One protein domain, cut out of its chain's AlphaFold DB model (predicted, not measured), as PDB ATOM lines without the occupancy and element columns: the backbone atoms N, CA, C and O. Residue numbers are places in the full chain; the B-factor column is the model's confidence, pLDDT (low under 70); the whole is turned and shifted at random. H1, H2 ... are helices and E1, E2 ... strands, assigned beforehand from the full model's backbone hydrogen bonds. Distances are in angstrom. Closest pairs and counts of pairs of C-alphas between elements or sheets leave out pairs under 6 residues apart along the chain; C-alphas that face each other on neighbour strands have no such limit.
ATOM      1  N   ILE A   4     111.845 103.841 178.883       95.50
ATOM      2  CA  ILE A   4     112.274 103.526 180.238       95.50
ATOM      3  C   ILE A   4     111.020 103.476 181.107       95.50
ATOM      4  O   ILE A   4     110.245 104.433 181.131       95.50
ATOM      5  N   ILE A   5     110.819 102.359 181.800       96.38
ATOM      6  CA  ILE A   5     109.674 102.110 182.675       96.38
ATOM      7  C   ILE A   5     110.182 101.955 184.108       96.38
ATOM      8  O   ILE A   5     110.946 101.032 184.394       96.38
ATOM      9  N   ASN A   6     109.737 102.831 185.009       94.94
ATOM     10  CA  ASN A   6     109.980 102.706 186.444       94.94
ATOM     11  C   ASN A   6     108.709 102.179 187.112       94.94
ATOM     12  O   ASN A   6     107.718 102.901 187.248       94.94
ATOM     13  N   ASP A   7     108.747 100.911 187.510       91.44
ATOM     14  CA  ASP A   7     107.701 100.306 188.330       91.44
ATOM     15  C   ASP A   7     107.778 100.886 189.757       91.44
ATOM     16  O   ASP A   7     108.861 100.873 190.341       91.44
ATOM     17  N   PRO A   8     106.675 101.391 190.342       90.19
ATOM     18  CA  PRO A   8     106.661 101.926 191.707       90.19
ATOM     19  C   PRO A   8     107.110 100.929 192.786       90.19
ATOM     20  O   PRO A   8     107.510 101.352 193.871       90.19
ATOM     21  N   LEU A   9     107.021  99.622 192.524       87.44
ATOM     22  CA  LEU A   9     107.441  98.578 193.462       87.44
ATOM     23  C   LEU A   9     108.887  98.125 193.243       87.44
ATOM     24  O   LEU A   9     109.477  97.499 194.126       87.44
ATOM     25  N   SER A  10     109.464  98.445 192.085       86.06
ATOM     26  CA  SER A  10     110.824  98.068 191.728       86.06
ATOM     27  C   SER A  10     111.781  99.232 191.945       86.06
ATOM     28  O   SER A  10     111.500 100.386 191.634       86.06
ATOM     29  N   THR A  11     112.975  98.929 192.437       82.69
ATOM     30  CA  THR A  11     114.052  99.920 192.563       82.69
ATOM     31  C   THR A  11     114.808 100.138 191.252       82.69
ATOM     32  O   THR A  11     115.710 100.971 191.198       82.69
ATOM     33  N   CYS A  12     114.485  99.376 190.204       85.25
ATOM     34  CA  CYS A  12     115.251  99.328 188.966       85.25
ATOM     35  C   CYS A  12     114.383  99.620 187.739       85.25
ATOM     36  O   CYS A  12     113.350  98.993 187.519       85.25
ATOM     37  N   ALA A  13     114.877 100.528 186.897       92.62
ATOM     38  CA  ALA A  13     114.256 100.934 185.643       92.62
ATOM     39  C   ALA A  13     114.400  99.856 184.561       92.62
ATOM     40  O   ALA A  13     115.490  99.302 184.393       92.62
ATOM     41  N   TYR A  14     113.336  99.574 183.814       93.69
ATOM     42  CA  TYR A  14     113.334  98.616 182.704       93.69
ATOM     43  C   TYR A  14     113.380  99.340 181.362       93.69
ATOM     44  O   TYR A  14     112.782 100.404 181.219       93.69
ATOM     45  N   ILE A  15     114.033  98.745 180.362       93.94
ATOM     46  CA  ILE A  15     114.002  99.237 178.981       93.94
ATOM     47  C   ILE A  15     113.101  98.337 178.140       93.94
ATOM     48  O   ILE A  15     113.224  97.116 178.165       93.94
ATOM     49  N   THR A  16     112.215  98.940 177.352       94.25
ATOM     50  CA  THR A  16     111.405  98.229 176.359       94.25
ATOM     51  C   THR A  16     111.258  99.035 175.077       94.25
ATOM     52  O   THR A  16     111.292 100.262 175.087       94.25
ATOM     53  N   ASN A  17     111.070  98.350 173.952       94.31
ATOM     54  CA  ASN A  17     110.664  98.976 172.692       94.31
ATOM     55  C   ASN A  17     109.155  98.921 172.460       94.31
ATOM     56  O   ASN A  17     108.684  99.446 171.452       94.31
ATOM     57  N   ASN A  18     108.403  98.269 173.346       94.81
ATOM     58  CA  ASN A  18     106.982  98.054 173.150       94.81
ATOM     59  C   ASN A  18     106.190  99.323 173.529       94.81
ATOM     60  O   ASN A  18     106.131  99.671 174.711       94.81
ATOM     61  N   PRO A  19     105.557 100.016 172.559       95.38
ATOM     62  CA  PRO A  19     104.792 101.223 172.847       95.38
ATOM     63  C   PRO A  19     103.502 100.934 173.623       95.38
ATOM     64  O   PRO A  19     103.002 101.832 174.290       95.38
ATOM     65  N   ILE A  20     102.969  99.709 173.557       96.06
ATOM     66  CA  ILE A  20     101.741  99.325 174.268       96.06
ATOM     67  C   ILE A  20     102.000  99.371 175.773       96.06
ATOM     68  O   ILE A  20     101.334 100.114 176.485       96.06
ATOM     69  N   ILE A  21     103.057  98.687 176.224       95.94
ATOM     70  CA  ILE A  21     103.479  98.685 177.633       95.94
ATOM     71  C   ILE A  21     103.724 100.117 178.116       95.94
ATOM     72  O   ILE A  21     103.270 100.498 179.189       95.94
ATOM     73  N   PHE A  22     104.398 100.941 177.307       96.62
ATOM     74  CA  PHE A  22     104.636 102.342 177.646       96.62
ATOM     75  C   PHE A  22     103.336 103.130 177.871       96.62
ATOM     76  O   PHE A  22     103.220 103.846 178.867       96.62
ATOM     77  N   MET A  23     102.367 103.013 176.960       97.50
ATOM     78  CA  MET A  23     101.100 103.742 177.057       97.50
ATOM     79  C   MET A  23     100.258 103.271 178.244       97.50
ATOM     80  O   MET A  23      99.706 104.110 178.957       97.50
ATOM     81  N   ASP A  24     100.221 101.965 178.494       96.81
ATOM     82  CA  ASP A  24      99.500 101.383 179.623       96.81
ATOM     83  C   ASP A  24     100.103 101.831 180.956       96.81
ATOM     84  O   ASP A  24      99.410 102.424 181.782       96.81
ATOM     85  N   CYS A  25     101.418 101.664 181.137       95.69
ATOM     86  CA  CYS A  25     102.125 102.119 182.336       95.69
ATOM     87  C   CYS A  25     101.924 103.624 182.573       95.69
ATOM     88  O   CYS A  25     101.702 104.051 183.708       95.69
ATOM     89  N   ARG A  26     101.927 104.436 181.506       95.62
ATOM     90  CA  ARG A  26     101.623 105.869 181.599       95.62
ATOM     91  C   ARG A  26     100.203 106.125 182.101       95.62
ATOM     92  O   ARG A  26     100.019 106.964 182.979       95.62
ATOM     93  N   ALA A  27      99.210 105.423 181.557       95.25
ATOM     94  CA  ALA A  27      97.815 105.540 181.981       95.25
ATOM     95  C   ALA A  27      97.612 105.077 183.433       95.25
ATOM     96  O   ALA A  27      96.753 105.593 184.144       95.25
ATOM     97  N   TRP A  28      98.434 104.139 183.896       94.44
ATOM     98  CA  TRP A  28      98.432 103.643 185.271       94.44
ATOM     99  C   TRP A  28      99.107 104.578 186.276       94.44
ATOM    100  O   TRP A  28      99.012 104.325 187.478       94.44
ATOM    101  N   GLY A  29      99.757 105.645 185.800       94.69
ATOM    102  CA  GLY A  29     100.480 106.611 186.625       94.69
ATOM    103  C   GLY A  29     101.902 106.181 186.986       94.69
ATOM    104  O   GLY A  29     102.489 106.746 187.906       94.69
ATOM    105  N   TRP A  30     102.465 105.186 186.296       95.12
ATOM    106  CA  TRP A  30     103.865 104.812 186.486       95.12
ATOM    107  C   TRP A  30     104.783 105.869 185.878       95.12
ATOM    108  O   TRP A  30     104.425 106.564 184.922       95.12
ATOM    109  N   HIS A  31     105.994 105.977 186.420       94.81
ATOM    110  CA  HIS A  31     106.966 106.921 185.897       94.81
ATOM    111  C   HIS A  31     107.629 106.333 184.648       94.81
ATOM    112  O   HIS A  31     108.406 105.380 184.724       94.81
ATOM    113  N   VAL A  32     107.317 106.907 183.488       95.69
ATOM    114  CA  VAL A  32     107.795 106.428 182.190       95.69
ATOM    115  C   VAL A  32     108.454 107.549 181.401       95.69
ATOM    116  O   VAL A  32     107.990 108.689 181.404       95.69
ATOM    117  N   GLU A  33     109.518 107.219 180.679       95.12
ATOM    118  CA  GLU A  33     110.250 108.172 179.850       95.12
ATOM    119  C   GLU A  33     110.529 107.588 178.470       95.12
ATOM    120  O   GLU A  33     110.847 106.410 178.320       95.12
ATOM    121  N   SER A  34     110.447 108.429 177.441       95.06
ATOM    122  CA  SER A  34     110.912 108.070 176.105       95.06
ATOM    123  C   SER A  34     112.273 108.702 175.866       95.06
ATOM    124  O   SER A  34     112.421 109.919 175.980       95.06
ATOM    125  N   ARG A  35     113.271 107.877 175.544       93.06
ATOM    126  CA  ARG A  35     114.649 108.328 175.335       93.06
ATOM    127  C   ARG A  35     115.219 107.780 174.036       93.06
ATOM    128  O   ARG A  35     114.640 106.922 173.376       93.06
ATOM    129  N   ARG A  36     116.373 108.307 173.630       91.94
ATOM    130  CA  ARG A  36     117.168 107.734 172.536       91.94
ATOM    131  C   ARG A  36     118.079 106.654 173.108       91.94
ATOM    132  O   ARG A  36     118.583 106.810 174.209       91.94
ATOM    133  N   TYR A  37     118.383 105.619 172.329       87.06
ATOM    134  CA  TYR A  37     119.362 104.602 172.743       87.06
ATOM    135  C   TYR A  37     120.745 105.177 173.065       87.06
ATOM    136  O   TYR A  37     121.473 104.627 173.877       87.06
ATOM    137  N   SER A  38     121.097 106.304 172.445       89.44
ATOM    138  CA  SER A  38     122.354 107.002 172.697       89.44
ATOM    139  C   SER A  38     122.385 107.769 174.025       89.44
ATOM    140  O   SER A  38     123.422 108.347 174.341       89.44
ATOM    141  N   ASP A  39     121.280 107.844 174.765       94.06
ATOM    142  CA  ASP A  39     121.213 108.533 176.056       94.06
ATOM    143  C   ASP A  39     122.073 107.823 177.117       94.06
ATOM    144  O   ASP A  39     122.311 106.615 177.036       94.06
ATOM    145  N   GLU A  40     122.566 108.578 178.099       91.62
ATOM    146  CA  GLU A  40     123.398 108.039 179.177       91.62
ATOM    147  C   GLU A  40     122.618 107.073 180.070       91.62
ATOM    148  O   GLU A  40     123.162 106.048 180.469       91.62
ATOM    149  N   GLU A  41     121.345 107.354 180.352       90.31
ATOM    150  CA  GLU A  41     120.522 106.491 181.208       90.31
ATOM    151  C   GLU A  41     120.237 105.146 180.538       90.31
ATOM    152  O   GLU A  41     120.382 104.093 181.159       90.31
ATOM    153  N   CYS A  42     119.922 105.161 179.237       90.69
ATOM    154  CA  CYS A  42     119.746 103.928 178.474       90.69
ATOM    155  C   CYS A  42     121.022 103.082 178.480       90.69
ATOM    156  O   CYS A  42     120.944 101.878 178.718       90.69
ATOM    157  N   ARG A  43     122.187 103.713 178.278       92.69
ATOM    158  CA  ARG A  43     123.476 103.015 178.321       92.69
ATOM    159  C   ARG A  43     123.781 102.438 179.695       92.69
ATOM    160  O   ARG A  43     124.130 101.274 179.771       92.69
ATOM    161  N   LYS A  44     123.572 103.188 180.782       92.56
ATOM    162  CA  LYS A  44     123.798 102.682 182.148       92.56
ATOM    163  C   LYS A  44     122.966 101.438 182.449       92.56
ATOM    164  O   LYS A  44     123.477 100.498 183.053       92.56
ATOM    165  N   ILE A  45     121.693 101.438 182.051       90.81
ATOM    166  CA  ILE A  45     120.809 100.289 182.265       90.81
ATOM    167  C   ILE A  45     121.271  99.102 181.410       90.81
ATOM    168  O   ILE A  45     121.377  98.003 181.941       90.81
ATOM    169  N   GLN A  46     121.599  99.324 180.133       90.12
ATOM    170  CA  GLN A  46     122.102  98.275 179.237       90.12
ATOM    171  C   GLN A  46     123.431  97.689 179.724       90.12
ATOM    172  O   GLN A  46     123.535  96.480 179.875       90.12
ATOM    173  N   ASP A  47     124.403  98.531 180.075       91.81
ATOM    174  CA  ASP A  47     125.701  98.106 180.605       91.81
ATOM    175  C   ASP A  47     125.534  97.280 181.889       91.81
ATOM    176  O   ASP A  47     126.248  96.302 182.115       91.81
ATOM    177  N   TRP A  48     124.582  97.660 182.747       90.12
ATOM    178  CA  TRP A  48     124.255  96.900 183.949       90.12
ATOM    179  C   TRP A  48     123.612  95.552 183.604       90.12
ATOM    180  O   TRP A  48     124.027  94.525 184.137       90.12
ATOM    181  N   GLU A  49     122.642  95.523 182.692       91.06
ATOM    182  CA  GLU A  49     121.995  94.286 182.245       91.06
ATOM    183  C   GLU A  49     122.980  93.317 181.598       91.06
ATOM    184  O   GLU A  49     122.993  92.139 181.958       91.06
ATOM    185  N   ASP A  50     123.848  93.823 180.727       90.38
ATOM    186  CA  ASP A  50     124.860  93.048 180.018       90.38
ATOM    187  C   ASP A  50     125.924  92.517 180.984       90.38
ATOM    188  O   ASP A  50     126.303  91.346 180.913       90.38
ATOM    189  N   LYS A  51     126.349  93.327 181.964       92.12
ATOM    190  CA  LYS A  51     127.305  92.912 183.004       92.12
ATOM    191  C   LYS A  51     126.821  91.701 183.804       92.12
ATOM    192  O   LYS A  51     127.640  90.884 184.223       92.12
ATOM    193  N   TYR A  52     125.517  91.599 184.045       89.00
ATOM    194  CA  TYR A  52     124.921  90.504 184.812       89.00
ATOM    195  C   TYR A  52     124.213  89.456 183.937       89.00
ATOM    196  O   TYR A  52     123.680  88.485 184.479       89.00
ATOM    197  N   GLY A  53     124.193  89.627 182.610       87.19
ATOM    198  CA  GLY A  53     123.483  88.746 181.676       87.19
ATOM    199  C   GLY A  53     121.976  88.669 181.945       87.19
ATOM    200  O   GLY A  53     121.380  87.597 181.856       87.19
ATOM    201  N   LEU A  54     121.362  89.782 182.356       88.19
ATOM    202  CA  LEU A  54     119.975  89.822 182.836       88.19
ATOM    203  C   LEU A  54     118.959  90.268 181.783       88.19
ATOM    204  O   LEU A  54     117.765  90.249 182.084       88.19
ATOM    205  N   SER A  55     119.390  90.641 180.579       86.38
ATOM    206  CA  SER A  55     118.562  91.320 179.574       86.38
ATOM    207  C   SER A  55     117.261  90.553 179.273       86.38
ATOM    208  O   SER A  55     116.167  91.062 179.517       86.38
ATOM    209  N   GLU A  56     117.346  89.266 178.909       88.44
ATOM    210  CA  GLU A  56     116.152  88.433 178.661       88.44
ATOM    211  C   GLU A  56     115.294  88.196 179.914       88.44
ATOM    212  O   GLU A  56     114.069  88.056 179.845       88.44
ATOM    213  N   ARG A  57     115.930  88.081 181.085       91.00
ATOM    214  CA  ARG A  57     115.212  87.853 182.345       91.00
ATOM    215  C   ARG A  57     114.386  89.081 182.710       91.00
ATOM    216  O   ARG A  57     113.261  88.931 183.178       91.00
ATOM    217  N   ARG A  58     114.933  90.278 182.510       90.38
ATOM    218  CA  ARG A  58     114.266  91.539 182.839       90.38
ATOM    219  C   ARG A  58     113.167  91.887 181.862       90.38
ATOM    220  O   ARG A  58     112.133  92.373 182.304       90.38
ATOM    221  N   GLU A  59     113.340  91.574 180.584       91.06
ATOM    222  CA  GLU A  59     112.255  91.693 179.614       91.06
ATOM    223  C   GLU A  59     111.070  90.800 180.004       91.06
ATOM    224  O   GLU A  59     109.927  91.261 180.042       91.06
ATOM    225  N   ARG A  60     111.323  89.537 180.372       93.62
ATOM    226  CA  ARG A  60     110.266  88.643 180.872       93.62
ATOM    227  C   ARG A  60     109.617  89.163 182.148       93.62
ATOM    228  O   ARG A  60     108.398  89.090 182.273       93.62
ATOM    229  N   GLU A  61     110.408  89.706 183.066       93.56
ATOM    230  CA  GLU A  61     109.887  90.269 184.311       93.56
ATOM    231  C   GLU A  61     108.996  91.489 184.060       93.56
ATOM    232  O   GLU A  61     107.906  91.568 184.619       93.56
ATOM    233  N   LEU A  62     109.395  92.396 183.163       94.31
ATOM    234  CA  LEU A  62     108.566  93.536 182.777       94.31
ATOM    235  C   LEU A  62     107.237  93.073 182.163       94.31
ATOM    236  O   LEU A  62     106.185  93.595 182.518       94.31
ATOM    237  N   ASN A  63     107.270  92.075 181.274       95.06
ATOM    238  CA  ASN A  63     106.053  91.516 180.682       95.06
ATOM    239  C   ASN A  63     105.145  90.861 181.733       95.06
ATOM    240  O   ASN A  63     103.924  91.005 181.654       95.06
ATOM    241  N   ARG A  64     105.722  90.169 182.724       95.50
ATOM    242  CA  ARG A  64     104.979  89.590 183.851       95.50
ATOM    243  C   ARG A  64     104.288  90.681 184.666       95.50
ATOM    244  O   ARG A  64     103.078  90.610 184.852       95.50
ATOM    245  N   LEU A  65     105.035  91.704 185.085       94.81
ATOM    246  CA  LEU A  65     104.511  92.833 185.861       94.81
ATOM    247  C   LEU A  65     103.398  93.574 185.110       94.81
ATOM    248  O   LEU A  65     102.347  93.854 185.682       94.81
ATOM    249  N   TRP A  66     103.606  93.842 183.819       95.25
ATOM    250  CA  TRP A  66     102.599  94.467 182.961       95.25
ATOM    251  C   TRP A  66     101.332  93.609 182.851       95.25
ATOM    252  O   TRP A  66     100.233  94.124 183.037       95.25
ATOM    253  N   SER A  67     101.469  92.300 182.624       96.25
ATOM    254  CA  SER A  67     100.320  91.389 182.509       96.25
ATOM    255  C   SER A  67      99.528  91.284 183.817       96.25
ATOM    256  O   SER A  67      98.299  91.296 183.798       96.25
ATOM    257  N   GLU A  68     100.216  91.218 184.961       95.06
ATOM    258  CA  GLU A  68      99.584  91.172 186.284       95.06
ATOM    259  C   GLU A  68      98.821  92.462 186.604       95.06
ATOM    260  O   GLU A  68      97.703  92.411 187.115       95.06
ATOM    261  N   GLU A  69      99.402  93.625 186.308       94.12
ATOM    262  CA  GLU A  69      98.743  94.912 186.541       94.12
ATOM    263  C   GLU A  69      97.557  95.121 185.590       94.12
ATOM    264  O   GLU A  69      96.499  95.602 186.010       94.12
ATOM    265  N   LEU A  70      97.690  94.684 184.333       94.81
ATOM    266  CA  LEU A  70      96.603  94.688 183.360       94.81
ATOM    267  C   LEU A  70      95.426  93.834 183.846       94.81
ATOM    268  O   LEU A  70      94.290  94.308 183.848       94.81
ATOM    269  N   GLN A  71      95.693  92.613 184.318       94.94
ATOM    270  CA  GLN A  71      94.664  91.723 184.855       94.94
ATOM    271  C   GLN A  71      93.967  92.337 186.078       94.94
ATOM    272  O   GLN A  71      92.741  92.419 186.101       94.94
ATOM    273  N   LYS A  72      94.725  92.851 187.057       93.19
ATOM    274  CA  LYS A  72      94.155  93.496 188.257       93.19
ATOM    275  C   LYS A  72      93.211  94.643 187.908       93.19
ATOM    276  O   LYS A  72      92.207  94.857 188.585       93.19
ATOM    277  N   ARG A  73      93.540  95.420 186.877       91.00
ATOM    278  CA  ARG A  73      92.721  96.559 186.445       91.00
ATOM    279  C   ARG A  73      91.490  96.126 185.661       91.00
ATOM    280  O   ARG A  73      90.442  96.736 185.837       91.00
ATOM    281  N   GLN A  74      91.592  95.069 184.858       90.88
ATOM    282  CA  GLN A  74      90.429  94.459 184.209       90.88
ATOM    283  C   GLN A  74      89.451  93.878 185.233       90.88
ATOM    284  O   GLN A  74      88.247  94.059 185.090       90.88
ATOM    285  N   GLU A  75      89.960  93.238 186.288       90.62
ATOM    286  CA  GLU A  75      89.138  92.724 187.388       90.62
ATOM    287  C   GLU A  75      88.414  93.863 188.118       90.62
ATOM    288  O   GLU A  75      87.193  93.811 188.244       90.62
ATOM    289  N   ARG A  76      89.117  94.948 188.483       86.31
ATOM    290  CA  ARG A  76      88.484  96.130 189.101       86.31
ATOM    291  C   ARG A  76      87.425  96.776 188.208       86.31
ATOM    292  O   ARG A  76      86.345  97.094 188.689       86.31
ATOM    293  N   ALA A  77      87.712  96.939 186.917       79.75
ATOM    294  CA  ALA A  77      86.745  97.493 185.972       79.75
ATOM    295  C   ALA A  77      85.515  96.580 185.816       79.75
ATOM    296  O   ALA A  77      84.387  97.059 185.738       79.75
ATOM    297  N   GLY A  78      85.714  95.260 185.802       70.31
ATOM    298  CA  GLY A  78      84.621  94.288 185.774       70.31
ATOM    299  C   GLY A  78      83.769  94.307 187.046       70.31
ATOM    300  O   GLY A  78      82.554  94.132 186.965       70.31
ATOM    301  N   ASP A  79      84.379  94.546 188.205       66.00
ATOM    302  CA  ASP A  79      83.659  94.674 189.473       66.00
ATOM    303  C   ASP A  79      82.829  95.964 189.529       66.00
ATOM    304  O   ASP A  79      81.673  95.908 189.943       66.00
ATOM    305  N   GLU A  80      83.339  97.087 189.015       61.62
ATOM    306  CA  GLU A  80      82.571  98.337 188.889       61.62
ATOM    307  C   GLU A  80      81.338  98.172 187.984       61.62
ATOM    308  O   GLU A  80      80.245  98.632 188.324       61.62
ATOM    309  N   VAL A  81      81.478  97.464 186.855       60.88
ATOM    310  CA  VAL A  81      80.348  97.170 185.956       60.88
ATOM    311  C   VAL A  81      79.324  96.264 186.641       60.88
ATOM    312  O   VAL A  81      78.129  96.537 186.570       60.88
ATOM    313  N   ARG A  82      79.766  95.230 187.370       59.53
ATOM    314  CA  ARG A  82      78.852  94.351 188.123       59.53
ATOM    315  C   ARG A  82      78.156  95.067 189.275       59.53
ATOM    316  O   ARG A  82      77.014  94.732 189.587       59.53
ATOM    317  N   GLU A  83      78.826  95.994 189.951       60.06
ATOM    318  CA  GLU A  83      78.192  96.810 190.987       60.06
ATOM    319  C   GLU A  83      77.162  97.772 190.388       60.06
ATOM    320  O   GLU A  83      76.065  97.883 190.938       60.06
ATOM    321  N   CYS A  84      77.443  98.372 189.226       54.38
ATOM    322  CA  CYS A  84      76.459  99.173 188.495       54.38
ATOM    323  C   CYS A  84      75.252  98.334 188.045       54.38
ATOM    324  O   CYS A  84      74.118  98.726 188.307       54.38
ATOM    325  N   GLU A  85      75.460  97.144 187.473       58.09
ATOM    326  CA  GLU A  85      74.361  96.244 187.084       58.09
ATOM    327  C   GLU A  85      73.519  95.801 188.293       58.09
ATOM    328  O   GLU A  85      72.289  95.755 188.223       58.09
ATOM    329  N   LYS A  86      74.151  95.513 189.439       57.03
ATOM    330  CA  LYS A  86      73.423  95.206 190.683       57.03
ATOM    331  C   LYS A  86      72.609  96.399 191.182       57.03
ATOM    332  O   LYS A  86      71.497  96.194 191.667       57.03
ATOM    333  N   ALA A  87      73.142  97.616 191.079       58.62
ATOM    334  CA  ALA A  87      72.446  98.839 191.473       58.62
ATOM    335  C   ALA A  87      71.275  99.181 190.535       58.62
ATOM    336  O   ALA A  87      70.253  99.714 190.973       58.62
ATOM    337  N   GLU A  88      71.381  98.849 189.250       57.94
ATOM    338  CA  GLU A  88      70.266  98.954 188.310       57.94
ATOM    339  C   GLU A  88      69.184  97.912 188.622       57.94
ATOM    340  O   GLU A  88      67.996  98.241 188.664       57.94
ATOM    341  N   PHE A  89      69.576  96.676 188.945       48.78
ATOM    342  CA  PHE A  89      68.632  95.605 189.261       48.78
ATOM    343  C   PHE A  89      67.831  95.867 190.549       48.78
ATOM    344  O   PHE A  89      66.632  95.585 190.601       48.78
ATOM    345  N   THR A  90      68.444  96.451 191.584       57.59
ATOM    346  CA  THR A  90      67.723  96.837 192.810       57.59
ATOM    347  C   THR A  90      66.753  97.996 192.581       57.59
ATOM    348  O   THR A  90      65.652  97.972 193.132       57.59
ATOM    349  N   ASN A  91      67.097  98.969 191.731       55.94
ATOM    350  CA  ASN A  91      66.196 100.075 191.382       55.94
ATOM    351  C   ASN A  91      64.957  99.610 190.605       55.94
ATOM    352  O   ASN A  91      63.851 100.077 190.877       55.94
ATOM    353  N   VAL A  92      65.110  98.659 189.676       58.00
ATOM    354  CA  VAL A  92      63.970  98.082 188.940       58.00
ATOM    355  C   VAL A  92      63.037  97.317 189.881       58.00
ATOM    356  O   VAL A  92      61.818  97.415 189.747       58.00
ATOM    357  N   ASN A  93      63.585  96.610 190.872       55.16
ATOM    358  CA  ASN A  93      62.775  95.866 191.836       55.16
ATOM    359  C   ASN A  93      61.984  96.802 192.771       55.16
ATOM    360  O   ASN A  93      60.807  96.562 193.028       55.16
ATOM    361  N   LEU A  94      62.584  97.919 193.199       52.81
ATOM    362  CA  LEU A  94      61.902  98.929 194.017       52.81
ATOM    363  C   LEU A  94      60.775  99.640 193.240       52.81
ATOM    364  O   LEU A  94      59.708  99.914 193.790       52.81
ATOM    365  N   ALA A  95      60.982  99.898 191.945       54.09
ATOM    366  CA  ALA A  95      59.950 100.456 191.071       54.09
ATOM    367  C   ALA A  95      58.796  99.466 190.825       54.09
ATOM    368  O   ALA A  95      57.635  99.872 190.814       54.09
TER     369      ALA A  95
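AT A GLANCE: This is residues 4 to 95 of the 171 residues of an uncharacterized protein of Melanomma pulvis-pyrius CBS 109.77 (UniProt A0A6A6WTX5). A small compact head with one very long helical arm: the head is a three-strand sheet with H1 over one face, and H2 and the first part of H3 pass near its E2 edge. H3 makes the long axis, and its residues 74 to 95 stick out free. The printed part has 92 residues, mostly helix, in the order E1, E2, H1, E3, H2, H3; the sheet, E2 - E1 - E3, is antiparallel. The whole is extended, with a radius of gyration of the C-alphas of 19.2 A and spans of 67 by 22 by 20 A.

IN THESE COORDINATES: E1, residues 4 to 6, begins at C-alpha 4 (112.274, 103.526, 180.238). E2 is residues 14 to 16, H1 residues 19 to 27, 12.3 A long, and E3 residues 31 to 34. H2, residues 40 to 52, measures 18.5 A. H3, residues 55 to 95, measures 60.4 A and ends at C-alpha 95 (59.950, 100.456, 191.071).

HOW THE PARTS SIT: E1 and E2 form a hairpin, with N 5 and O 14 2.8 A apart, within hydrogen-bond range. E1 and E3 are antiparallel at 176 degrees, with N 4 and O 33 at 2.8 A. E2, H1 and E3 make a split strand-helix-strand unit, two strands running the same way with E1 between them; its crossover is right-handed. H1 is on the sheet at a height of 9.0 A; its closest C-alphas to E3 are Arg 26 and Val 32, 6.2 A. H2 only grazes the sheet with residues 41 to 49. H3 is on the sheet; the C-alphas of Tyr 14 and Leu 62, the closest of E2 and H3, are 7.0 A apart. H1 and H3 are close but not clearly touching, Ile 21 and Trp 66 having the closest C-alphas, 6.9 A, at a steep tilt of 51 degrees. In H1, H2 and H3 every O i to N i+4 pair is within hydrogen-bond range.

THE WHOLE: The C-alphas of Lys 51 and Ala 95, the two farthest apart, are 68.3 A apart. The printed part has no cut and no long link. Residues 79 to 95 have pLDDT under 70.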